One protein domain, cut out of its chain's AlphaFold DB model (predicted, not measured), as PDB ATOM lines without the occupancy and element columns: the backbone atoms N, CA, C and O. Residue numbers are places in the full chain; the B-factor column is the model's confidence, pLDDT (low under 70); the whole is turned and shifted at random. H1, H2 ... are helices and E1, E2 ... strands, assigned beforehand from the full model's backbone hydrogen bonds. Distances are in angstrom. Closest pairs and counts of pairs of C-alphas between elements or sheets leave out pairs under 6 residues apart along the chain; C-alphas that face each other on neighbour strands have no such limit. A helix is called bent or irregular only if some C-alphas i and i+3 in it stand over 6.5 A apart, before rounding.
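Overview. This is residues 17 to 176 and 192 to 197 of the 233 residues of an uncharacterized protein of Streptomyces sp. 1121.2 (UniProt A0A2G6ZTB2). A long helix, H5, bridges two parts of a rod: a small head of three helices, H2, H3 and H4, at one end, and at the other a body in which a bending strand hairpin, E1 and E2, with the short strand E3 beside E1, is packed with H1, H6 and H7. The turn of that hairpin, residues 122 to 131, reaches the end of the rod farthest from the head. The printed part has 166 residues, mostly helix, in the order H1 H2 H3 H4 H5 E1 E2 H6 H7 E3, and the sheet E2 E1 E3 is antiparallel. It is only just loose, close to extended, with a radius of gyration of the C-alphas of 22.8 A and spans of 79 by 28 by 24 A.

Arrangement. Start at H1, residues 17 to 28, whose residues 25 to 28 alone touch H5, residues 80 to 110; the closest C-alphas, of Thr 28 and Ala 102, are 6.4 A apart. Next, H2, residues 37 to 47, touches H5 at a steep tilt of 62 degrees, the same way, closest at the C-alphas of Gln 40 and Thr 90, 6.2 A. H3, residues 52 to 56, touches H4, residues 64 to 72, closest at the C-alphas of Ala 56 and Arg 64, 5.6 A. H4 touches H2, with the C-alphas of Lys 38 and Tyr 70 at 5.5 A. Past H5, look at the hairpin of E1, residues 112 to 121, and E2, residues 132 to 140: N 114 and O 138 are 2.9 A apart, within hydrogen-bond range. E3, residues 194 to 196, is an edge strand of the sheet and the antiparallel neighbour of E1, with N 196 and O 119 at 3.2 A, within hydrogen-bond range. H6, residues 142 to 153, and H7, residues 158 to 174, form a helical hairpin at a shallow tilt of 12 degrees, opposite ways, closest at the C-alphas of Tyr 144 and Ala 168, 6.0 A. H7 is on one face of the sheet, two layers, a helix layer and a strand layer; its closest C-alphas to E3 are those of Ala 166 and Ala 195, 5.4 A. H3 and H4 are apart from H6 and H7. In H1, H2, H3, H4 and H6 every O i to N i+4 pair is within hydrogen-bond range; in H5 24 of 27 are and in H7 11 of 13.

Along the chain. Find C-alpha 17 at (109.066, 111.291, 180.297), where H1 begins. H5 runs 38.7 A from C-alpha 80 at (125.082, 113.692, 142.808) and has a kink of 34 degrees near residue 95; it is irregular, with C-alphas 107 and 110 7.2 A apart. H7, 23.7 A long, is only just irregular, with C-alphas 160 and 163 6.7 A apart. E1, 23.7 A, bends by 73 degrees at residue 117, and E2, 20.6 A, by 67 degrees at residue 137. E3 ends at C-alpha 196, (100.505, 110.856, 188.784).

Size, cuts and confidence. The two C-alphas farthest apart are those of Arg 65 and Gly 126, 79.3 A. Residues 177 to 191 are cut out, and C-alphas 176 and 192 are 12.6 A apart across the cut. Of the links that are printed whole, none is long. Mean pLDDT of the printed part is 78.7; it is under 70 at residues 17 to 18, 20 to 32, 121 to 131, 173 to 176 and 192 to 197.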
ATOM      1  N   VAL A  17     109.466 109.892 180.438       64.88
ATOM      2  CA  VAL A  17     109.066 111.291 180.297       64.88
ATOM      3  C   VAL A  17     110.148 112.031 179.522       64.88
ATOM      4  O   VAL A  17     109.818 112.670 178.531       64.88
ATOM      5  N   LEU A  18     111.430 111.874 179.865       69.56
ATOM      6  CA  LEU A  18     112.538 112.442 179.087       69.56
ATOM      7  C   LEU A  18     112.532 111.999 177.613       69.56
ATOM      8  O   LEU A  18     112.710 112.838 176.726       69.56
ATOM      9  N   ASP A  19     112.286 110.722 177.319       70.94
ATOM     10  CA  ASP A  19     112.185 110.218 175.944       70.94
ATOM     11  C   ASP A  19     110.925 110.743 175.242       70.94
ATOM     12  O   ASP A  19     110.995 111.225 174.110       70.94
ATOM     13  N   ALA A  20     109.776 110.758 175.921       68.62
ATOM     14  CA  ALA A  20     108.542 111.317 175.380       68.62
ATOM     15  C   ALA A  20     108.661 112.817 175.085       68.62
ATOM     16  O   ALA A  20     108.188 113.269 174.040       68.62
ATOM     17  N   LEU A  21     109.339 113.575 175.949       69.38
ATOM     18  CA  LEU A  21     109.651 114.986 175.748       69.38
ATOM     19  C   LEU A  21     110.657 115.168 174.610       69.38
ATOM     20  O   LEU A  21     110.427 115.978 173.719       69.38
ATOM     21  N   THR A  22     111.708 114.349 174.541       68.00
ATOM     22  CA  THR A  22     112.651 114.339 173.406       68.00
ATOM     23  C   THR A  22     111.925 114.055 172.088       68.00
ATOM     24  O   THR A  22     112.218 114.635 171.037       68.00
ATOM     25  N   ARG A  23     110.929 113.170 172.115       67.38
ATOM     26  CA  ARG A  23     110.103 112.825 170.959       67.38
ATOM     27  C   ARG A  23     109.089 113.922 170.622       67.38
ATOM     28  O   ARG A  23     108.819 114.129 169.436       67.38
ATOM     29  N   ALA A  24     108.555 114.617 171.624       66.19
ATOM     30  CA  ALA A  24     107.697 115.791 171.481       66.19
ATOM     31  C   ALA A  24     108.462 116.971 170.872       66.19
ATOM     32  O   ALA A  24     107.966 117.601 169.933       66.19
ATOM     33  N   GLU A  25     109.705 117.205 171.305       63.38
ATOM     34  CA  GLU A  25     110.610 118.158 170.667       63.38
ATOM     35  C   GLU A  25     110.779 117.806 169.190       63.38
ATOM     36  O   GLU A  25     110.471 118.620 168.325       63.38
ATOM     37  N   ARG A  26     111.175 116.567 168.866       61.81
ATOM     38  CA  ARG A  26     111.363 116.134 167.467       61.81
ATOM     39  C   ARG A  26     110.124 116.370 166.591       61.81
ATOM     40  O   ARG A  26     110.281 116.670 165.413       61.81
ATOM     41  N   GLN A  27     108.917 116.251 167.147       60.25
ATOM     42  CA  GLN A  27     107.654 116.457 166.425       60.25
ATOM     43  C   GLN A  27     107.287 117.944 166.275       60.25
ATOM     44  O   GLN A  27     106.866 118.366 165.196       60.25
ATOM     45  N   THR A  28     107.499 118.748 167.318       56.00
ATOM     46  CA  THR A  28     107.204 120.197 167.326       56.00
ATOM     47  C   THR A  28     108.198 120.984 166.455       56.00
ATOM     48  O   THR A  28     107.879 122.040 165.912       56.00
ATOM     49  N   VAL A  29     109.393 120.427 166.231       57.28
ATOM     50  CA  VAL A  29     110.518 121.014 165.477       57.28
ATOM     51  C   VAL A  29     110.353 120.945 163.947       57.28
ATOM     52  O   VAL A  29     111.246 121.313 163.185       57.28
ATOM     53  N   THR A  30     109.214 120.508 163.419       58.09
ATOM     54  CA  THR A  30     109.157 120.105 162.005       58.09
ATOM     55  C   THR A  30     108.779 121.240 161.045       58.09
ATOM     56  O   THR A  30     107.739 121.195 160.389       58.09
ATOM     57  N   ARG A  31     109.653 122.243 160.862       62.94
ATOM     58  CA  ARG A  31     109.646 123.000 159.595       62.94
ATOM     59  C   ARG A  31     110.405 122.163 158.557       62.94
ATOM     60  O   ARG A  31     111.548 121.783 158.825       62.94
ATOM     61  N   PRO A  32     109.805 121.825 157.397       68.00
ATOM     62  CA  PRO A  32     110.459 120.945 156.437       68.00
ATOM     63  C   PRO A  32     111.765 121.583 155.971       68.00
ATOM     64  O   PRO A  32     111.771 122.742 155.547       68.00
ATOM     65  N   ALA A  33     112.858 120.822 156.047       75.88
ATOM     66  CA  ALA A  33     114.146 121.265 155.537       75.88
ATOM     67  C   ALA A  33     114.012 121.674 154.059       75.88
ATOM     68  O   ALA A  33     113.231 121.058 153.316       75.88
ATOM     69  N   PRO A  34     114.741 122.709 153.607       83.19
ATOM     70  CA  PRO A  34     114.681 123.132 152.218       83.19
ATOM     71  C   PRO A  34     115.106 121.974 151.305       83.19
ATOM     72  O   PRO A  34     116.225 121.473 151.381       83.19
ATOM     73  N   LYS A  35     114.182 121.534 150.444       84.56
ATOM     74  CA  LYS A  35     114.370 120.353 149.582       84.56
ATOM     75  C   LYS A  35     115.021 120.672 148.237       84.56
ATOM     76  O   LYS A  35     115.607 119.796 147.615       84.56
ATOM     77  N   SER A  36     114.867 121.903 147.745       89.62
ATOM     78  CA  SER A  36     115.396 122.286 146.435       89.62
ATOM     79  C   SER A  36     116.826 122.803 146.551       89.62
ATOM     80  O   SER A  36     117.139 123.562 147.466       89.62
ATOM     81  N   ALA A  37     117.671 122.473 145.571       89.88
ATOM     82  CA  ALA A  37     119.062 122.934 145.532       89.88
ATOM     83  C   ALA A  37     119.173 124.468 145.605       89.88
ATOM     84  O   ALA A  37     120.052 125.004 146.271       89.88
ATOM     85  N   LYS A  38     118.235 125.198 144.982       91.75
ATOM     86  CA  LYS A  38     118.154 126.665 145.081       91.75
ATOM     87  C   LYS A  38     117.856 127.130 146.510       91.75
ATOM     88  O   LYS A  38     118.461 128.097 146.967       91.75
ATOM     89  N   ALA A  39     116.915 126.483 147.200       90.75
ATOM     90  CA  ALA A  39     116.559 126.841 148.571       90.75
ATOM     91  C   ALA A  39     117.694 126.518 149.551       90.75
ATOM     92  O   ALA A  39     118.004 127.357 150.389       90.75
ATOM     93  N   GLN A  40     118.353 125.368 149.385       90.94
ATOM     94  CA  GLN A  40     119.541 124.975 150.152       90.94
ATOM     95  C   GLN A  40     120.681 125.982 149.951       90.94
ATOM     96  O   GLN A  40     121.199 126.529 150.917       90.94
ATOM     97  N   MET A  41     120.982 126.351 148.700       91.75
ATOM     98  CA  MET A  41     122.022 127.340 148.393       91.75
ATOM     99  C   MET A  41     121.711 128.723 148.991       91.75
ATOM    100  O   MET A  41     122.596 129.378 149.532       91.75
ATOM    101  N   LYS A  42     120.451 129.184 148.917       91.62
ATOM    102  CA  LYS A  42     120.034 130.447 149.556       91.62
ATOM    103  C   LYS A  42     120.160 130.382 151.077       91.62
ATOM    104  O   LYS A  42     120.577 131.366 151.672       91.62
ATOM    105  N   PHE A  43     119.782 129.259 151.681       90.06
ATOM    106  CA  PHE A  43     119.866 129.053 153.123       90.06
ATOM    107  C   PHE A  43     121.317 129.098 153.610       90.06
ATOM    108  O   PHE A  43     121.635 129.898 154.487       90.06
ATOM    109  N   LEU A  44     122.205 128.327 152.979       90.50
ATOM    110  CA  LEU A  44     123.627 128.297 153.321       90.50
ATOM    111  C   LEU A  44     124.308 129.654 153.081       90.50
ATOM    112  O   LEU A  44     125.105 130.094 153.901       90.50
ATOM    113  N   LEU A  45     123.934 130.389 152.026       91.25
ATOM    114  CA  LEU A  45     124.436 131.753 151.803       91.25
ATOM    115  C   LEU A  45     124.072 132.718 152.935       91.25
ATOM    116  O   LEU A  45     124.875 133.587 153.264       91.25
ATOM    117  N   THR A  46     122.892 132.580 153.541       89.44
ATOM    118  CA  THR A  46     122.519 133.386 154.712       89.44
ATOM    119  C   THR A  46     123.434 133.093 155.907       89.44
ATOM    120  O   THR A  46     123.715 134.006 156.680       89.44
ATOM    121  N   ARG A  47     123.952 131.861 156.039       87.19
ATOM    122  CA  ARG A  47     124.885 131.467 157.113       87.19
ATOM    123  C   ARG A  47     126.249 132.111 156.966       87.19
ATOM    124  O   ARG A  47     126.737 132.740 157.897       87.19
ATOM    125  N   VAL A  48     126.809 132.057 155.763       89.62
ATOM    126  CA  VAL A  48     128.115 132.656 155.452       89.62
ATOM    127  C   VAL A  48     128.031 134.160 155.137       89.62
ATOM    128  O   VAL A  48     128.889 134.707 154.447       89.62
ATOM    129  N   LYS A  49     126.966 134.848 155.582       87.50
ATOM    130  CA  LYS A  49     126.738 136.296 155.383       87.50
ATOM    131  C   LYS A  49     126.846 136.752 153.915       87.50
ATOM    132  O   LYS A  49     127.265 137.866 153.618       87.50
ATOM    133  N   GLY A  50     126.449 135.891 152.979       83.88
ATOM    134  CA  GLY A  50     126.434 136.174 151.545       83.88
ATOM    135  C   GLY A  50     127.758 135.937 150.812       83.88
ATOM    136  O   GLY A  50     127.800 136.142 149.595       83.88
ATOM    137  N   SER A  51     128.809 135.471 151.495       88.62
ATOM    138  CA  SER A  51     130.092 135.162 150.862       88.62
ATOM    139  C   SER A  51     129.986 133.925 149.969       88.62
ATOM    140  O   SER A  51     129.832 132.792 150.423       88.62
ATOM    141  N   THR A  52     130.073 134.125 148.655       88.81
ATOM    142  CA  THR A  52     130.060 133.010 147.697       88.81
ATOM    143  C   THR A  52     131.365 132.228 147.691       88.81
ATOM    144  O   THR A  52     131.364 131.108 147.195       88.81
ATOM    145  N   LYS A  53     132.462 132.796 148.205       88.31
ATOM    146  CA  LYS A  53     133.757 132.116 148.313       88.31
ATOM    147  C   LYS A  53     133.728 131.090 149.443       88.31
ATOM    148  O   LYS A  53     134.012 129.921 149.199       88.31
ATOM    149  N   ASP A  54     133.272 131.515 150.618       87.69
ATOM    150  CA  ASP A  54     133.278 130.691 151.832       87.69
ATOM    151  C   ASP A  54     132.308 129.509 151.736       87.69
ATOM    152  O   ASP A  54     132.533 128.471 152.340       87.69
ATOM    153  N   LEU A  55     131.257 129.629 150.915       87.62
ATOM    154  CA  LEU A  55     130.371 128.509 150.587       87.62
ATOM    155  C   LEU A  55     130.929 127.595 149.482       87.62
ATOM    156  O   LEU A  55     130.582 126.421 149.409       87.62
ATOM    157  N   ALA A  56     131.728 128.127 148.559       87.38
ATOM    158  CA  ALA A  56     132.144 127.395 147.367       87.38
ATOM    159  C   ALA A  56     133.385 126.528 147.613       87.38
ATOM    160  O   ALA A  56     133.412 125.388 147.160       87.38
ATOM    161  N   GLU A  57     134.386 127.056 148.318       83.38
ATOM    162  CA  GLU A  57     135.697 126.416 148.474       83.38
ATOM    163  C   GLU A  57     135.708 125.346 149.590       83.38
ATOM    164  O   GLU A  57     135.837 124.172 149.239       83.38
ATOM    165  N   PRO A  58     135.524 125.673 150.889       77.25
ATOM    166  CA  PRO A  58     135.616 124.672 151.955       77.25
ATOM    167  C   PRO A  58     134.475 123.632 151.980       77.25
ATOM    168  O   PRO A  58     134.793 122.445 152.003       77.25
ATOM    169  N   PRO A  59     133.175 124.009 151.958       78.75
ATOM    170  CA  PRO A  59     132.106 123.041 152.224       78.75
ATOM    171  C   PRO A  59     131.564 122.344 150.965       78.75
ATOM    172  O   PRO A  59     131.183 121.180 151.014       78.75
ATOM    173  N   LEU A  60     131.526 123.015 149.804       86.12
ATOM    174  CA  LEU A  60     130.919 122.442 148.589       86.12
ATOM    175  C   LEU A  60     131.928 121.991 147.521       86.12
ATOM    176  O   LEU A  60     131.557 121.210 146.641       86.12
ATOM    177  N   GLY A  61     133.173 122.476 147.556       86.25
ATOM    178  CA  GLY A  61     134.200 122.164 146.555       86.25
ATOM    179  C   GLY A  61     133.798 122.517 145.114       86.25
ATOM    180  O   GLY A  61     134.076 121.761 144.183       86.25
ATOM    181  N   VAL A  62     133.092 123.635 144.915       91.00
ATOM    182  CA  VAL A  62     132.601 124.109 143.606       91.00
ATOM    183  C   VAL A  62     133.133 125.497 143.263       91.00
ATOM    184  O   VAL A  62     133.676 126.206 144.096       91.00
ATOM    185  N   SER A  63     132.940 125.937 142.016       92.19
ATOM    186  CA  SER A  63     133.269 127.314 141.634       92.19
ATOM    187  C   SER A  63     132.245 128.325 142.173       92.19
ATOM    188  O   SER A  63     131.037 128.061 142.206       92.19
ATOM    189  N   ARG A  64     132.696 129.551 142.474       93.62
ATOM    190  CA  ARG A  64     131.823 130.697 142.822       93.62
ATOM    191  C   ARG A  64     130.720 130.932 141.780       93.62
ATOM    192  O   ARG A  64     129.573 131.232 142.122       93.62
ATOM    193  N   ARG A  65     131.048 130.744 140.495       92.19
ATOM    194  CA  ARG A  65     130.106 130.885 139.378       92.19
ATOM    195  C   ARG A  65     129.006 129.826 139.430       92.19
ATOM    196  O   ARG A  65     127.852 130.143 139.152       92.19
ATOM    197  N   THR A  66     129.327 128.602 139.844       92.31
ATOM    198  CA  THR A  66     128.342 127.531 140.057       92.31
ATOM    199  C   THR A  66     127.324 127.932 141.125       92.31
ATOM    200  O   THR A  66     126.120 127.859 140.876       92.31
ATOM    201  N   VAL A  67     127.784 128.451 142.269       92.06
ATOM    202  CA  VAL A  67     126.914 128.939 143.357       92.06
ATOM    203  C   VAL A  67     125.972 130.042 142.866       92.06
ATOM    204  O   VAL A  67     124.757 129.972 143.075       92.06
ATOM    205  N   GLN A  68     126.499 131.037 142.147       92.88
ATOM    206  CA  GLN A  68     125.695 132.136 141.598       92.88
ATOM    207  C   GLN A  68     124.647 131.658 140.588       92.88
ATOM    208  O   GLN A  68     123.513 132.135 140.620       92.88
ATOM    209  N   ARG A  69     124.972 130.673 139.741       94.19
ATOM    210  CA  ARG A  69     124.011 130.086 138.793       94.19
ATOM    211  C   ARG A  69     122.862 129.356 139.495       94.19
ATOM    212  O   ARG A  69     121.717 129.492 139.063       94.19
ATOM    213  N   TYR A  70     123.127 128.631 140.585       92.56
ATOM    214  CA  TYR A  70     122.066 128.020 141.403       92.56
ATOM    215  C   TYR A  70     121.227 129.070 142.136       92.56
ATOM    216  O   TYR A  70     119.998 128.977 142.134       92.56
ATOM    217  N   ARG A  71     121.858 130.113 142.695       90.81
ATOM    218  CA  ARG A  71     121.152 131.243 143.326       90.81
ATOM    219  C   ARG A  71     120.204 131.933 142.339       90.81
ATOM    220  O   ARG A  71     119.044 132.174 142.675       90.81
ATOM    221  N   ALA A  72     120.681 132.203 141.125       91.19
ATOM    222  CA  ALA A  72     119.899 132.795 140.041       91.19
ATOM    223  C   ALA A  72     118.823 131.843 139.480       91.19
ATOM    224  O   ALA A  72     117.912 132.284 138.789       91.19
ATOM    225  N   GLY A  73     118.882 130.542 139.789       89.56
ATOM    226  CA  GLY A  73     117.953 129.536 139.265       89.56
ATOM    227  C   GLY A  73     118.233 129.113 137.818       89.56
ATOM    228  O   GLY A  73     117.408 128.428 137.220       89.56
ATOM    229  N   GLN A  74     119.393 129.484 137.274       91.56
ATOM    230  CA  GLN A  74     119.857 129.065 135.947       91.56
ATOM    231  C   GLN A  74     120.253 127.583 135.918       91.56
ATOM    232  O   GLN A  74     120.248 126.957 134.863       91.56
ATOM    233  N   LEU A  75     120.606 127.016 137.076       89.25
ATOM    234  CA  LEU A  75     120.814 125.584 137.268       89.25
ATOM    235  C   LEU A  75     119.751 125.038 138.221       89.25
ATOM    236  O   LEU A  75     119.524 125.592 139.296       89.25
ATOM    237  N   LYS A  76     119.109 123.936 137.819       85.75
ATOM    238  CA  LYS A  76     118.045 123.281 138.600       85.75
ATOM    239  C   LYS A  76     118.476 121.937 139.191       85.75
ATOM    240  O   LYS A  76     118.078 121.618 140.306       85.75
ATOM    241  N   LYS A  77     119.292 121.166 138.466       88.56
ATOM    242  CA  LYS A  77     119.707 119.807 138.846       88.56
ATOM    243  C   LYS A  77     121.199 119.793 139.216       88.56
ATOM    244  O   LYS A  77     122.022 120.054 138.338       88.56
ATOM    245  N   PRO A  78     121.570 119.591 140.493       89.38
ATOM    246  CA  PRO A  78     122.956 119.358 140.895       89.38
ATOM    247  C   PRO A  78     123.444 117.966 140.500       89.38
ATOM    248  O   PRO A  78     122.663 117.024 140.391       89.38
ATOM    249  N   GLN A  79     124.756 117.845 140.287       91.56
ATOM    250  CA  GLN A  79     125.413 116.541 140.220       91.56
ATOM    251  C   GLN A  79     125.294 115.836 141.579       91.56
ATOM    252  O   GLN A  79     125.234 116.505 142.611       91.56
ATOM    253  N   LYS A  80     125.309 114.496 141.591       91.12
ATOM    254  CA  LYS A  80     125.082 113.692 142.808       91.12
ATOM    255  C   LYS A  80     125.978 114.104 143.987       91.12
ATOM    256  O   LYS A  80     125.474 114.259 145.092       91.12
ATOM    257  N   ARG A  81     127.272 114.357 143.744       90.06
ATOM    258  CA  ARG A  81     128.225 114.797 144.781       90.06
ATOM    259  C   ARG A  81     127.827 116.137 145.409       90.06
ATOM    260  O   ARG A  81     127.767 116.249 146.625       90.06
ATOM    261  N   LEU A  82     127.506 117.130 144.577       91.56
ATOM    262  CA  LEU A  82     127.067 118.448 145.045       91.56
ATOM    263  C   LEU A  82     125.722 118.368 145.775       91.56
ATOM    264  O   LEU A  82     125.497 119.086 146.741       91.56
ATOM    265  N   GLN A  83     124.820 117.499 145.317       91.88
ATOM    266  CA  GLN A  83     123.539 117.287 145.979       91.88
ATOM    267  C   GLN A  83     123.718 116.730 147.393       91.88
ATOM    268  O   GLN A  83     123.067 117.221 148.309       91.88
ATOM    269  N   ALA A  84     124.590 115.732 147.562       90.00
ATOM    270  CA  ALA A  84     124.891 115.157 148.868       90.00
ATOM    271  C   ALA A  84     125.475 116.215 149.817       90.00
ATOM    272  O   ALA A  84     124.915 116.422 150.889       90.00
ATOM    273  N   ALA A  85     126.487 116.966 149.366       91.12
ATOM    274  CA  ALA A  85     127.101 118.036 150.155       91.12
ATOM    275  C   ALA A  85     126.086 119.121 150.560       91.12
ATOM    276  O   ALA A  85     126.026 119.529 151.713       91.12
ATOM    277  N   LEU A  86     125.213 119.551 149.639       91.38
ATOM    278  CA  LEU A  86     124.165 120.526 149.963       91.38
ATOM    279  C   LEU A  86     123.190 120.010 151.023       91.38
ATOM    280  O   LEU A  86     122.752 120.792 151.864       91.38
ATOM    281  N   VAL A  87     122.815 118.731 150.968       89.31
ATOM    282  CA  VAL A  87     121.899 118.123 151.942       89.31
ATOM    283  C   VAL A  87     122.561 118.007 153.310       89.31
ATOM    284  O   VAL A  87     121.923 118.357 154.299       89.31
ATOM    285  N   GLU A  88     123.812 117.559 153.360       88.81
ATOM    286  CA  GLU A  88     124.590 117.394 154.590       88.81
ATOM    287  C   GLU A  88     124.816 118.730 155.304       88.81
ATOM    288  O   GLU A  88     124.379 118.902 156.443       88.81
ATOM    289  N   GLU A  89     125.364 119.718 154.595       89.75
ATOM    290  CA  GLU A  89     125.604 121.063 155.129       89.75
ATOM    291  C   GLU A  89     124.302 121.735 155.564       89.75
ATOM    292  O   GLU A  89     124.195 122.319 156.643       89.75
ATOM    293  N   THR A  90     123.249 121.601 154.747       89.25
ATOM    294  CA  THR A  90     121.931 122.118 155.125       89.25
ATOM    295  C   THR A  90     121.429 121.434 156.389       89.25
ATOM    296  O   THR A  90     120.896 122.120 157.250       89.25
ATOM    297  N   ALA A  91     121.558 120.114 156.524       82.94
ATOM    298  CA  ALA A  91     121.073 119.391 157.695       82.94
ATOM    299  C   ALA A  91     121.817 119.802 158.975       82.94
ATOM    300  O   ALA A  91     121.158 120.017 159.996       82.94
ATOM    301  N   SER A  92     123.140 119.966 158.891       83.81
ATOM    302  CA  SER A  92     123.997 120.423 159.990       83.81
ATOM    303  C   SER A  92     123.574 121.806 160.501       83.81
ATOM    304  O   SER A  92     123.310 121.996 161.686       83.81
ATOM    305  N   GLU A  93     123.373 122.756 159.584       83.62
ATOM    306  CA  GLU A  93     123.040 124.151 159.903       83.62
ATOM    307  C   GLU A  93     121.548 124.397 160.203       83.62
ATOM    308  O   GLU A  93     121.159 125.392 160.831       83.62
ATOM    309  N   TRP A  94     120.664 123.538 159.690       81.62
ATOM    310  CA  TRP A  94     119.212 123.684 159.822       81.62
ATOM    311  C   TRP A  94     118.716 123.198 161.179       81.62
ATOM    312  O   TRP A  94     117.921 123.888 161.821       81.62
ATOM    313  N   GLN A  95     119.172 122.028 161.637       71.69
ATOM    314  CA  GLN A  95     118.595 121.395 162.824       71.69
ATOM    315  C   GLN A  95     118.740 122.224 164.112       71.69
ATOM    316  O   GLN A  95     117.725 122.385 164.794       71.69
ATOM    317  N   PRO A  96     119.907 122.800 164.463       77.75
ATOM    318  CA  PRO A  96     120.069 123.500 165.738       77.75
ATOM    319  C   PRO A  96     119.152 124.719 165.867       77.75
ATOM    320  O   PRO A  96     118.469 124.882 166.878       77.75
ATOM    321  N   GLN A  97     119.067 125.547 164.823       74.94
ATOM    322  CA  GLN A  97     118.251 126.759 164.886       74.94
ATOM    323  C   GLN A  97     116.758 126.461 164.813       74.94
ATOM    324  O   GLN A  97     115.974 127.109 165.500       74.94
ATOM    325  N   VAL A  98     116.341 125.496 163.997       75.62
ATOM    326  CA  VAL A  98     114.922 125.126 163.931       75.62
ATOM    327  C   VAL A  98     114.490 124.517 165.258       75.62
ATOM    328  O   VAL A  98     113.394 124.817 165.725       75.62
ATOM    329  N   ARG A  99     115.376 123.757 165.919       73.69
ATOM    330  CA  ARG A  99     115.167 123.294 167.294       73.69
ATOM    331  C   ARG A  99     115.031 124.443 168.282       73.69
ATOM    332  O   ARG A  99     114.092 124.430 169.067       73.69
ATOM    333  N   ALA A 100     115.926 125.425 168.242       78.50
ATOM    334  CA  ALA A 100     115.868 126.583 169.133       78.50
ATOM    335  C   ALA A 100     114.596 127.419 168.911       78.50
ATOM    336  O   ALA A 100     113.872 127.711 169.856       78.50
ATOM    337  N   GLN A 101     114.259 127.727 167.656       75.56
ATOM    338  CA  GLN A 101     113.077 128.521 167.319       75.56
ATOM    339  C   GLN A 101     111.769 127.788 167.645       75.56
ATOM    340  O   GLN A 101     110.789 128.412 168.046       75.56
ATOM    341  N   ALA A 102     111.722 126.467 167.458       74.25
ATOM    342  CA  ALA A 102     110.565 125.676 167.856       74.25
ATOM    343  C   ALA A 102     110.416 125.621 169.382       74.25
ATOM    344  O   ALA A 102     109.298 125.770 169.864       74.25
ATOM    345  N   ARG A 103     111.522 125.487 170.132       75.94
ATOM    346  CA  ARG A 103     111.519 125.572 171.602       75.94
ATOM    347  C   ARG A 103     111.010 126.927 172.090       75.94
ATOM    348  O   ARG A 103     110.105 126.975 172.914       75.94
ATOM    349  N   GLU A 104     111.502 128.019 171.513       80.00
ATOM    350  CA  GLU A 104     111.052 129.377 171.841       80.00
ATOM    351  C   GLU A 104     109.552 129.573 171.570       80.00
ATOM    352  O   GLU A 104     108.819 130.094 172.413       80.00
ATOM    353  N   ARG A 105     109.056 129.106 170.418       76.38
ATOM    354  CA  ARG A 105     107.625 129.174 170.077       76.38
ATOM    355  C   ARG A 105     106.761 128.298 170.976       76.38
ATOM    356  O   ARG A 105     105.671 128.727 171.355       76.38
ATOM    357  N   ALA A 106     107.233 127.103 171.324       79.12
ATOM    358  CA  ALA A 106     106.552 126.224 172.266       79.12
ATOM    359  C   ALA A 106     106.436 126.892 173.644       79.12
ATOM    360  O   ALA A 106     105.353 126.909 174.220       79.12
ATOM    361  N   ALA A 107     107.513 127.528 174.110       79.19
ATOM    362  CA  ALA A 107     107.563 128.253 175.376       79.19
ATOM    363  C   ALA A 107     106.746 129.560 175.395       79.19
ATOM    364  O   ALA A 107     106.345 130.010 176.466       79.19
ATOM    365  N   THR A 108     106.514 130.191 174.238       77.44
ATOM    366  CA  THR A 108     105.913 131.537 174.176       77.44
ATOM    367  C   THR A 108     104.451 131.533 173.736       77.44
ATOM    368  O   THR A 108     103.646 132.257 174.313       77.44
ATOM    369  N   SER A 109     104.091 130.758 172.708       73.50
ATOM    370  CA  SER A 109     102.799 130.931 172.022       73.50
ATOM    371  C   SER A 109     102.042 129.643 171.738       73.50
ATOM    372  O   SER A 109     100.818 129.636 171.783       73.50
ATOM    373  N   THR A 110     102.740 128.567 171.382       74.44
ATOM    374  CA  THR A 110     102.096 127.383 170.791       74.44
ATOM    375  C   THR A 110     101.864 126.268 171.805       74.44
ATOM    376  O   THR A 110     100.957 125.463 171.614       74.44
ATOM    377  N   GLY A 111     102.652 126.217 172.880       81.88
ATOM    378  CA  GLY A 111     102.669 125.064 173.772       81.88
ATOM    379  C   GLY A 111     103.411 123.884 173.149       81.88
ATOM    380  O   GLY A 111     104.097 124.019 172.132       81.88
ATOM    381  N   MET A 112     103.291 122.713 173.769       81.81
ATOM    382  CA  MET A 112     103.982 121.496 173.335       81.81
ATOM    383  C   MET A 112     103.018 120.311 173.327       81.81
ATOM    384  O   MET A 112     102.245 120.132 174.258       81.81
ATOM    385  N   MET A 113     103.051 119.477 172.288       83.75
ATOM    386  CA  MET A 113     102.246 118.252 172.256       83.75
ATOM    387  C   MET A 113     103.001 117.120 172.939       83.75
ATOM    388  O   MET A 113     104.082 116.742 172.494       83.75
ATOM    389  N   VAL A 114     102.417 116.556 173.990       82.50
ATOM    390  CA  VAL A 114     103.013 115.473 174.769       82.50
ATOM    391  C   VAL A 114     102.222 114.191 174.529       82.50
ATOM    392  O   VAL A 114     100.994 114.179 174.585       82.50
ATOM    393  N   LYS A 115     102.953 113.109 174.245       81.00
ATOM    394  CA  LYS A 115     102.420 111.753 174.082       81.00
ATOM    395  C   LYS A 115     103.022 110.866 175.153       81.00
ATOM    396  O   LYS A 115     104.175 110.463 175.008       81.00
ATOM    397  N   ILE A 116     102.269 110.593 176.212       82.06
ATOM    398  CA  ILE A 116     102.738 109.766 177.328       82.06
ATOM    399  C   ILE A 116     101.670 108.787 177.804       82.06
ATOM    400  O   ILE A 116     100.480 108.971 177.564       82.06
ATOM    401  N   HIS A 117     102.120 107.765 178.521       79.31
ATOM    402  CA  HIS A 117     101.266 106.949 179.371       79.31
ATOM    403  C   HIS A 117     101.168 107.618 180.739       79.31
ATOM    404  O   HIS A 117     102.189 107.954 181.337       79.31
ATOM    405  N   ALA A 118      99.948 107.851 181.210       78.75
ATOM    406  CA  ALA A 118      99.691 108.475 182.499       78.75
ATOM    407  C   ALA A 118      98.696 107.637 183.299       78.75
ATOM    408  O   ALA A 118      97.748 107.085 182.737       78.75
ATOM    409  N   TYR A 119      98.896 107.571 184.613       75.38
ATOM    410  CA  TYR A 119      97.933 106.984 185.530       75.38
ATOM    411  C   TYR A 119      97.071 108.098 186.129       75.38
ATOM    412  O   TYR A 119      97.569 109.078 186.692       75.38
ATOM    413  N   PHE A 120      95.758 107.964 185.981       71.31
ATOM    414  CA  PHE A 120      94.798 108.914 186.530       71.31
ATOM    415  C   PHE A 120      94.056 108.264 187.682       71.31
ATOM    416  O   PHE A 120      93.269 107.352 187.442       71.31
ATOM    417  N   GLY A 121      94.287 108.748 188.904       67.38
ATOM    418  CA  GLY A 121      93.497 108.400 190.085       67.38
ATOM    419  C   GLY A 121      92.390 109.427 190.339       67.38
ATOM    420  O   GLY A 121      92.573 110.622 190.089       67.38
ATOM    421  N   PHE A 122      91.243 108.976 190.850       59.53
ATOM    422  CA  PHE A 122      90.151 109.852 191.287       59.53
ATOM    423  C   PHE A 122      90.110 109.885 192.816       59.53
ATOM    424  O   PHE A 122      89.722 108.913 193.459       59.53
ATOM    425  N   ALA A 123      90.494 111.012 193.415       54.31
ATOM    426  CA  ALA A 123      90.405 111.191 194.860       54.31
ATOM    427  C   ALA A 123      88.968 111.570 195.271       54.31
ATOM    428  O   ALA A 123      88.636 112.748 195.397       54.31
ATOM    429  N   CYS A 124      88.103 110.578 195.490       46.34
ATOM    430  CA  CYS A 124      86.821 110.780 196.171       46.34
ATOM    431  C   CYS A 124      87.005 110.664 197.696       46.34
ATOM    432  O   CYS A 124      87.703 109.770 198.178       46.34
ATOM    433  N   LYS A 125      86.364 111.545 198.484       50.72
ATOM    434  CA  LYS A 125      86.278 111.405 199.951       50.72
ATOM    435  C   LYS A 125      85.390 110.195 200.288       50.72
ATOM    436  O   LYS A 125      84.193 110.354 200.485       50.72
ATOM    437  N   GLY A 126      85.982 109.005 200.315       49.25
ATOM    438  CA  GLY A 126      85.297 107.729 200.543       49.25
ATOM    439  C   GLY A 126      85.483 106.782 199.357       49.25
ATOM    440  O   GLY A 126      84.870 106.978 198.317       49.25
ATOM    441  N   SER A 127      86.379 105.807 199.534       46.53
ATOM    442  CA  SER A 127      86.688 104.633 198.695       46.53
ATOM    443  C   SER A 127      86.099 104.564 197.272       46.53
ATOM    444  O   SER A 127      84.949 104.180 197.086       46.53
ATOM    445  N   SER A 128      86.942 104.762 196.259       47.06
ATOM    446  CA  SER A 128      87.443 103.674 195.399       47.06
ATOM    447  C   SER A 128      88.483 104.262 194.445       47.06
ATOM    448  O   SER A 128      88.167 105.115 193.613       47.06
ATOM    449  N   ASP A 129      89.731 103.823 194.600       56.47
ATOM    450  CA  ASP A 129      90.855 104.151 193.724       56.47
ATOM    451  C   ASP A 129      90.746 103.302 192.451       56.47
ATOM    452  O   ASP A 129      91.404 102.281 192.275       56.47
ATOM    453  N   GLY A 130      89.817 103.681 191.574       57.53
ATOM    454  CA  GLY A 130      89.671 103.101 190.238       57.53
ATOM    455  C   GLY A 130      90.655 103.717 189.251       57.53
ATOM    456  O   GLY A 130      90.270 104.018 188.115       57.53
ATOM    457  N   GLY A 131      91.873 104.020 189.701       64.50
ATOM    458  CA  GLY A 131      92.838 104.688 188.861       64.50
ATOM    459  C   GLY A 131      93.201 103.818 187.661       64.50
ATOM    460  O   GLY A 131      93.342 102.596 187.764       64.50
ATOM    461  N   ARG A 132      93.295 104.448 186.492       72.12
ATOM    462  CA  ARG A 132      93.498 103.748 185.221       72.12
ATOM    463  C   ARG A 132      94.638 104.362 184.443       72.12
ATOM    464  O   ARG A 132      94.770 105.586 184.364       72.12
ATOM    465  N   GLU A 133      95.432 103.492 183.840       77.50
ATOM    466  CA  GLU A 133      96.437 103.903 182.878       77.50
ATOM    467  C   GLU A 133      95.753 104.321 181.572       77.50
ATOM    468  O   GLU A 133      94.876 103.624 181.054       77.50
ATOM    469  N   GLN A 134      96.132 105.483 181.050       75.69
ATOM    470  CA  GLN A 134      95.663 105.984 179.768       75.69
ATOM    471  C   GLN A 134      96.826 106.496 178.936       75.69
ATOM    472  O   GLN A 134      97.736 107.165 179.432       75.69
ATOM    473  N   PHE A 135      96.751 106.231 177.635       82.12
ATOM    474  CA  PHE A 135      97.576 106.932 176.668       82.12
ATOM    475  C   PHE A 135      97.008 108.335 176.451       82.12
ATOM    476  O   PHE A 135      95.881 108.497 175.982       82.12
ATOM    477  N   VAL A 136      97.802 109.346 176.784       80.12
ATOM    478  CA  VAL A 136      97.438 110.754 176.659       80.12
ATOM    479  C   VAL A 136      98.223 111.363 175.514       80.12
ATOM    480  O   VAL A 136      99.452 111.322 175.491       80.12
ATOM    481  N   ASN A 137      97.498 111.968 174.580       85.00
ATOM    482  CA  ASN A 137      98.052 112.794 173.519       85.00
ATOM    483  C   ASN A 137      97.405 114.175 173.614       85.00
ATOM    484  O   ASN A 137      96.348 114.397 173.029       85.00
ATOM    485  N   THR A 138      98.005 115.070 174.397       83.94
ATOM    486  CA  THR A 138      97.439 116.397 174.665       83.94
ATOM    487  C   THR A 138      98.466 117.499 174.448       83.94
ATOM    488  O   THR A 138      99.677 117.264 174.479       83.94
ATOM    489  N   THR A 139      97.972 118.707 174.201       84.50
ATOM    490  CA  THR A 139      98.804 119.904 174.080       84.50
ATOM    491  C   THR A 139      98.898 120.561 175.446       84.50
ATOM    492  O   THR A 139      97.886 120.974 175.998       84.50
ATOM    493  N   ILE A 140     100.112 120.684 175.974       86.12
ATOM    494  CA  ILE A 140     100.369 121.423 177.207       86.12
ATOM    495  C   ILE A 140     100.556 122.913 176.916       86.12
ATOM    496  O   ILE A 140     101.115 123.298 175.884       86.12
ATOM    497  N   SER A 141     100.104 123.750 177.850       86.25
ATOM    498  CA  SER A 141     100.202 125.212 177.773       86.25
ATOM    499  C   SER A 141     101.658 125.703 177.628       86.25
ATOM    500  O   SER A 141     102.574 125.069 178.170       86.25
ATOM    501  N   PRO A 142     101.896 126.854 176.957       84.94
ATOM    502  CA  PRO A 142     103.222 127.464 176.835       84.94
ATOM    503  C   PRO A 142     103.949 127.668 178.170       84.94
ATOM    504  O   PRO A 142     105.169 127.531 178.227       84.94
ATOM    505  N   VAL A 143     103.207 127.938 179.253       88.75
ATOM    506  CA  VAL A 143     103.774 128.148 180.597       88.75
ATOM    507  C   VAL A 143     104.508 126.896 181.082       88.75
ATOM    508  O   VAL A 143     105.671 126.977 181.472       88.75
ATOM    509  N   TYR A 144     103.868 125.727 180.984       87.44
ATOM    510  CA  TYR A 144     104.492 124.458 181.359       87.44
ATOM    511  C   TYR A 144     105.539 124.011 180.344       87.44
ATOM    512  O   TYR A 144     106.575 123.489 180.739       87.44
ATOM    513  N   ALA A 145     105.312 124.251 179.048       86.19
ATOM    514  CA  ALA A 145     106.304 123.947 178.022       86.19
ATOM    515  C   ALA A 145     107.623 124.694 178.281       86.19
ATOM    516  O   ALA A 145     108.689 124.095 178.194       86.19
ATOM    517  N   LYS A 146     107.561 125.975 178.666       87.38
ATOM    518  CA  LYS A 146     108.737 126.772 179.033       87.38
ATOM    519  C   LYS A 146     109.491 126.181 180.222       87.38
ATOM    520  O   LYS A 146     110.713 126.083 180.169       87.38
ATOM    521  N   GLU A 147     108.775 125.801 181.277       88.94
ATOM    522  CA  GLU A 147     109.396 125.269 182.493       88.94
ATOM    523  C   GLU A 147     110.024 123.892 182.262       88.94
ATOM    524  O   GLU A 147     111.168 123.657 182.641       88.94
ATOM    525  N   ILE A 148     109.325 123.010 181.547       87.50
ATOM    526  CA  ILE A 148     109.839 121.689 181.170       87.50
ATOM    527  C   ILE A 148     111.110 121.823 180.325       87.50
ATOM    528  O   ILE A 148     112.113 121.179 180.626       87.50
ATOM    529  N   LEU A 149     111.102 122.689 179.304       85.88
ATOM    530  CA  LEU A 149     112.275 122.921 178.455       85.88
ATOM    531  C   LEU A 149     113.451 123.506 179.251       85.88
ATOM    532  O   LEU A 149     114.591 123.091 179.051       85.88
ATOM    533  N   ARG A 150     113.186 124.421 180.193       88.75
ATOM    534  CA  ARG A 150     114.209 124.977 181.091       88.75
ATOM    535  C   ARG A 150     114.846 123.891 181.960       88.75
ATOM    536  O   ARG A 150     116.068 123.859 182.085       88.75
ATOM    537  N   LEU A 151     114.035 123.026 182.568       87.44
ATOM    538  CA  LEU A 151     114.514 121.924 183.404       87.44
ATOM    539  C   LEU A 151     115.352 120.935 182.584       87.44
ATOM    540  O   LEU A 151     116.432 120.542 183.014       87.44
ATOM    541  N   GLN A 152     114.925 120.609 181.363       83.38
ATOM    542  CA  GLN A 152     115.712 119.767 180.458       83.38
ATOM    543  C   GLN A 152     117.061 120.396 180.086       83.38
ATOM    544  O   GLN A 152     118.078 119.703 180.079       83.38
ATOM    545  N   GLU A 153     117.100 121.701 179.809       84.50
ATOM    546  CA  GLU A 153     118.349 122.421 179.521       84.50
ATOM    547  C   GLU A 153     119.282 122.497 180.736       84.50
ATOM    548  O   GLU A 153     120.500 122.455 180.573       84.50
ATOM    549  N   ALA A 154     118.724 122.542 181.948       86.31
ATOM    550  CA  ALA A 154     119.477 122.475 183.198       86.31
ATOM    551  C   ALA A 154     119.985 121.058 183.540       86.31
ATOM    552  O   ALA A 154     120.696 120.895 184.529       86.31
ATOM    553  N   GLY A 155     119.640 120.042 182.741       84.81
ATOM    554  CA  GLY A 155     120.004 118.650 183.005       84.81
ATOM    555  C   GLY A 155     119.199 118.015 184.140       84.81
ATOM    556  O   GLY A 155     119.704 117.105 184.796       84.81
ATOM    557  N   ALA A 156     117.980 118.506 184.388       85.00
ATOM    558  CA  ALA A 156     117.095 117.978 185.416       85.00
ATOM    559  C   ALA A 156     116.816 116.487 185.202       85.00
ATOM    560  O   ALA A 156     116.753 115.988 184.071       85.00
ATOM    561  N   THR A 157     116.648 115.778 186.311       83.31
ATOM    562  CA  THR A 157     116.360 114.351 186.281       83.31
ATOM    563  C   THR A 157     114.890 114.107 185.942       83.31
ATOM    564  O   THR A 157     114.056 115.015 185.938       83.31
ATOM    565  N   GLU A 158     114.553 112.856 185.636       74.75
ATOM    566  CA  GLU A 158     113.164 112.446 185.405       74.75
ATOM    567  C   GLU A 158     112.260 112.817 186.594       74.75
ATOM    568  O   GLU A 158     111.149 113.306 186.397       74.75
ATOM    569  N   GLU A 159     112.763 112.630 187.816       78.19
ATOM    570  CA  GLU A 159     112.061 112.889 189.078       78.19
ATOM    571  C   GLU A 159     111.668 114.368 189.215       78.19
ATOM    572  O   GLU A 159     110.564 114.675 189.667       78.19
ATOM    573  N   ASP A 160     112.523 115.274 188.736       81.12
ATOM    574  CA  ASP A 160     112.290 116.722 188.745       81.12
ATOM    575  C   ASP A 160     111.245 117.154 187.702       81.12
ATOM    576  O   ASP A 160     110.439 118.059 187.933       81.12
ATOM    577  N   LEU A 161     111.236 116.500 186.536       82.62
ATOM    578  CA  LEU A 161     110.311 116.798 185.435       82.62
ATOM    579  C   LEU A 161     108.908 116.242 185.683       82.62
ATOM    580  O   LEU A 161     107.908 116.817 185.241       82.62
ATOM    581  N   HIS A 162     108.832 115.124 186.395       82.38
ATOM    582  CA  HIS A 162     107.611 114.387 186.660       82.38
ATOM    583  C   HIS A 162     106.467 115.219 187.281       82.38
ATOM    584  O   HIS A 162     105.367 115.203 186.716       82.38
ATOM    585  N   PRO A 163     106.661 115.981 188.382       83.00
ATOM    586  CA  PRO A 163     105.588 116.786 188.969       83.00
ATOM    587  C   PRO A 163     105.088 117.879 188.015       83.00
ATOM    588  O   PRO A 163     103.880 118.111 187.929       83.00
ATOM    589  N   VAL A 164     105.989 118.503 187.249       86.19
ATOM    590  CA  VAL A 164     105.645 119.575 186.302       86.19
ATOM    591  C   VAL A 164     104.815 119.028 185.141       86.19
ATOM    592  O   VAL A 164     103.788 119.604 184.781       86.19
ATOM    593  N   VAL A 165     105.216 117.885 184.578       85.25
ATOM    594  CA  VAL A 165     104.487 117.220 183.487       85.25
ATOM    595  C   VAL A 165     103.127 116.704 183.960       85.25
ATOM    596  O   VAL A 165     102.127 116.881 183.262       85.25
ATOM    597  N   ALA A 166     103.058 116.118 185.157       84.50
ATOM    598  CA  ALA A 166     101.809 115.644 185.744       84.50
ATOM    599  C   ALA A 166     100.806 116.789 185.954       84.50
ATOM    600  O   ALA A 166      99.629 116.660 185.601       84.50
ATOM    601  N   GLN A 167     101.272 117.935 186.458       83.38
ATOM    602  CA  GLN A 167     100.448 119.131 186.608       83.38
ATOM    603  C   GLN A 167      99.985 119.676 185.249       83.38
ATOM    604  O   GLN A 167      98.796 119.940 185.070       83.38
ATOM    605  N   ALA A 168     100.890 119.762 184.269       85.69
ATOM    606  CA  ALA A 168     100.577 120.240 182.922       85.69
ATOM    607  C   ALA A 168      99.490 119.396 182.234       85.69
ATOM    608  O   ALA A 168      98.563 119.930 181.620       85.69
ATOM    609  N   ILE A 169      99.581 118.070 182.353       84.50
ATOM    610  CA  ILE A 169      98.603 117.139 181.776       84.50
ATOM    611  C   ILE A 169      97.283 117.205 182.525       84.50
ATOM    612  O   ILE A 169      96.234 117.210 181.891       84.50
ATOM    613  N   THR A 170      97.322 117.301 183.853       83.06
ATOM    614  CA  THR A 170      96.119 117.465 184.673       83.06
ATOM    615  C   THR A 170      95.330 118.705 184.254       83.06
ATOM    616  O   THR A 170      94.117 118.624 184.063       83.06
ATOM    617  N   GLU A 171      96.004 119.841 184.073       80.75
ATOM    618  CA  GLU A 171      95.369 121.096 183.657       80.75
ATOM    619  C   GLU A 171      94.803 121.011 182.233       80.75
ATOM    620  O   GLU A 171      93.661 121.411 181.990       80.75
ATOM    621  N   SER A 172      95.564 120.418 181.312       77.69
ATOM    622  CA  SER A 172      95.141 120.245 179.916       77.69
ATOM    623  C   SER A 172      93.937 119.299 179.809       77.69
ATOM    624  O   SER A 172      92.977 119.592 179.109       77.69
ATOM    625  N   TYR A 173      93.943 118.198 180.565       67.69
ATOM    626  CA  TYR A 173      92.864 117.206 180.598       67.69
ATOM    627  C   TYR A 173      91.605 117.714 181.318       67.69
ATOM    628  O   TYR A 173      90.496 117.361 180.942       67.69
ATOM    629  N   SER A 174      91.753 118.580 182.328       61.00
ATOM    630  CA  SER A 174      90.615 119.210 183.025       61.00
ATOM    631  C   SER A 174      89.900 120.270 182.181       61.00
ATOM    632  O   SER A 174      88.809 120.707 182.550       61.00
ATOM    633  N   SER A 175      90.526 120.711 181.087       56.03
ATOM    634  CA  SER A 175      90.003 121.755 180.203       56.03
ATOM    635  C   SER A 175      89.126 121.205 179.067       56.03
ATOM    636  O   SER A 175      88.386 121.981 178.466       56.03
ATOM    637  N   ASP A 176      89.140 119.886 178.830       40.66
ATOM    638  CA  ASP A 176      88.216 119.194 177.925       40.66
ATOM    639  C   ASP A 176      87.074 118.548 178.728       40.66
ATOM    640  O   ASP A 176      87.260 117.497 179.347       40.66
ATOM    641  N   ARG A 192      88.801 118.215 191.199       45.81
ATOM    642  CA  ARG A 192      90.019 118.389 190.396       45.81
ATOM    643  C   ARG A 192      90.668 117.018 190.222       45.81
ATOM    644  O   ARG A 192      90.991 116.403 191.237       45.81
ATOM    645  N   PRO A 193      90.847 116.516 188.989       45.25
ATOM    646  CA  PRO A 193      91.681 115.341 188.787       45.25
ATOM    647  C   PRO A 193      93.118 115.677 189.209       45.25
ATOM    648  O   PRO A 193      93.539 116.829 189.138       45.25
ATOM    649  N   THR A 194      93.864 114.677 189.668       46.44
ATOM    650  CA  THR A 194      95.303 114.779 189.943       46.44
ATOM    651  C   THR A 194      95.984 113.635 189.208       46.44
ATOM    652  O   THR A 194      95.794 112.476 189.576       46.44
ATOM    653  N   ALA A 195      96.737 113.928 188.150       43.72
ATOM    654  CA  ALA A 195      97.535 112.913 187.471       43.72
ATOM    655  C   ALA A 195      98.802 112.603 188.284       43.72
ATOM    656  O   ALA A 195      99.436 113.503 188.834       43.72
ATOM    657  N   ARG A 196      99.193 111.326 188.320       43.47
ATOM    658  CA  ARG A 196     100.505 110.856 188.784       43.47
ATOM    659  C   ARG A 196     101.045 109.976 187.661       43.47
ATOM    660  O   ARG A 196     100.422 108.970 187.339       43.47
ATOM    661  N   ALA A 197     102.142 110.346 187.009       37.16
ATOM    662  CA  ALA A 197     102.776 109.395 186.100       37.16
ATOM    663  C   ALA A 197     103.415 108.260 186.938       37.16
ATOM    664  O   ALA A 197     103.753 108.441 188.109       37.16
TER     665      ALA A 197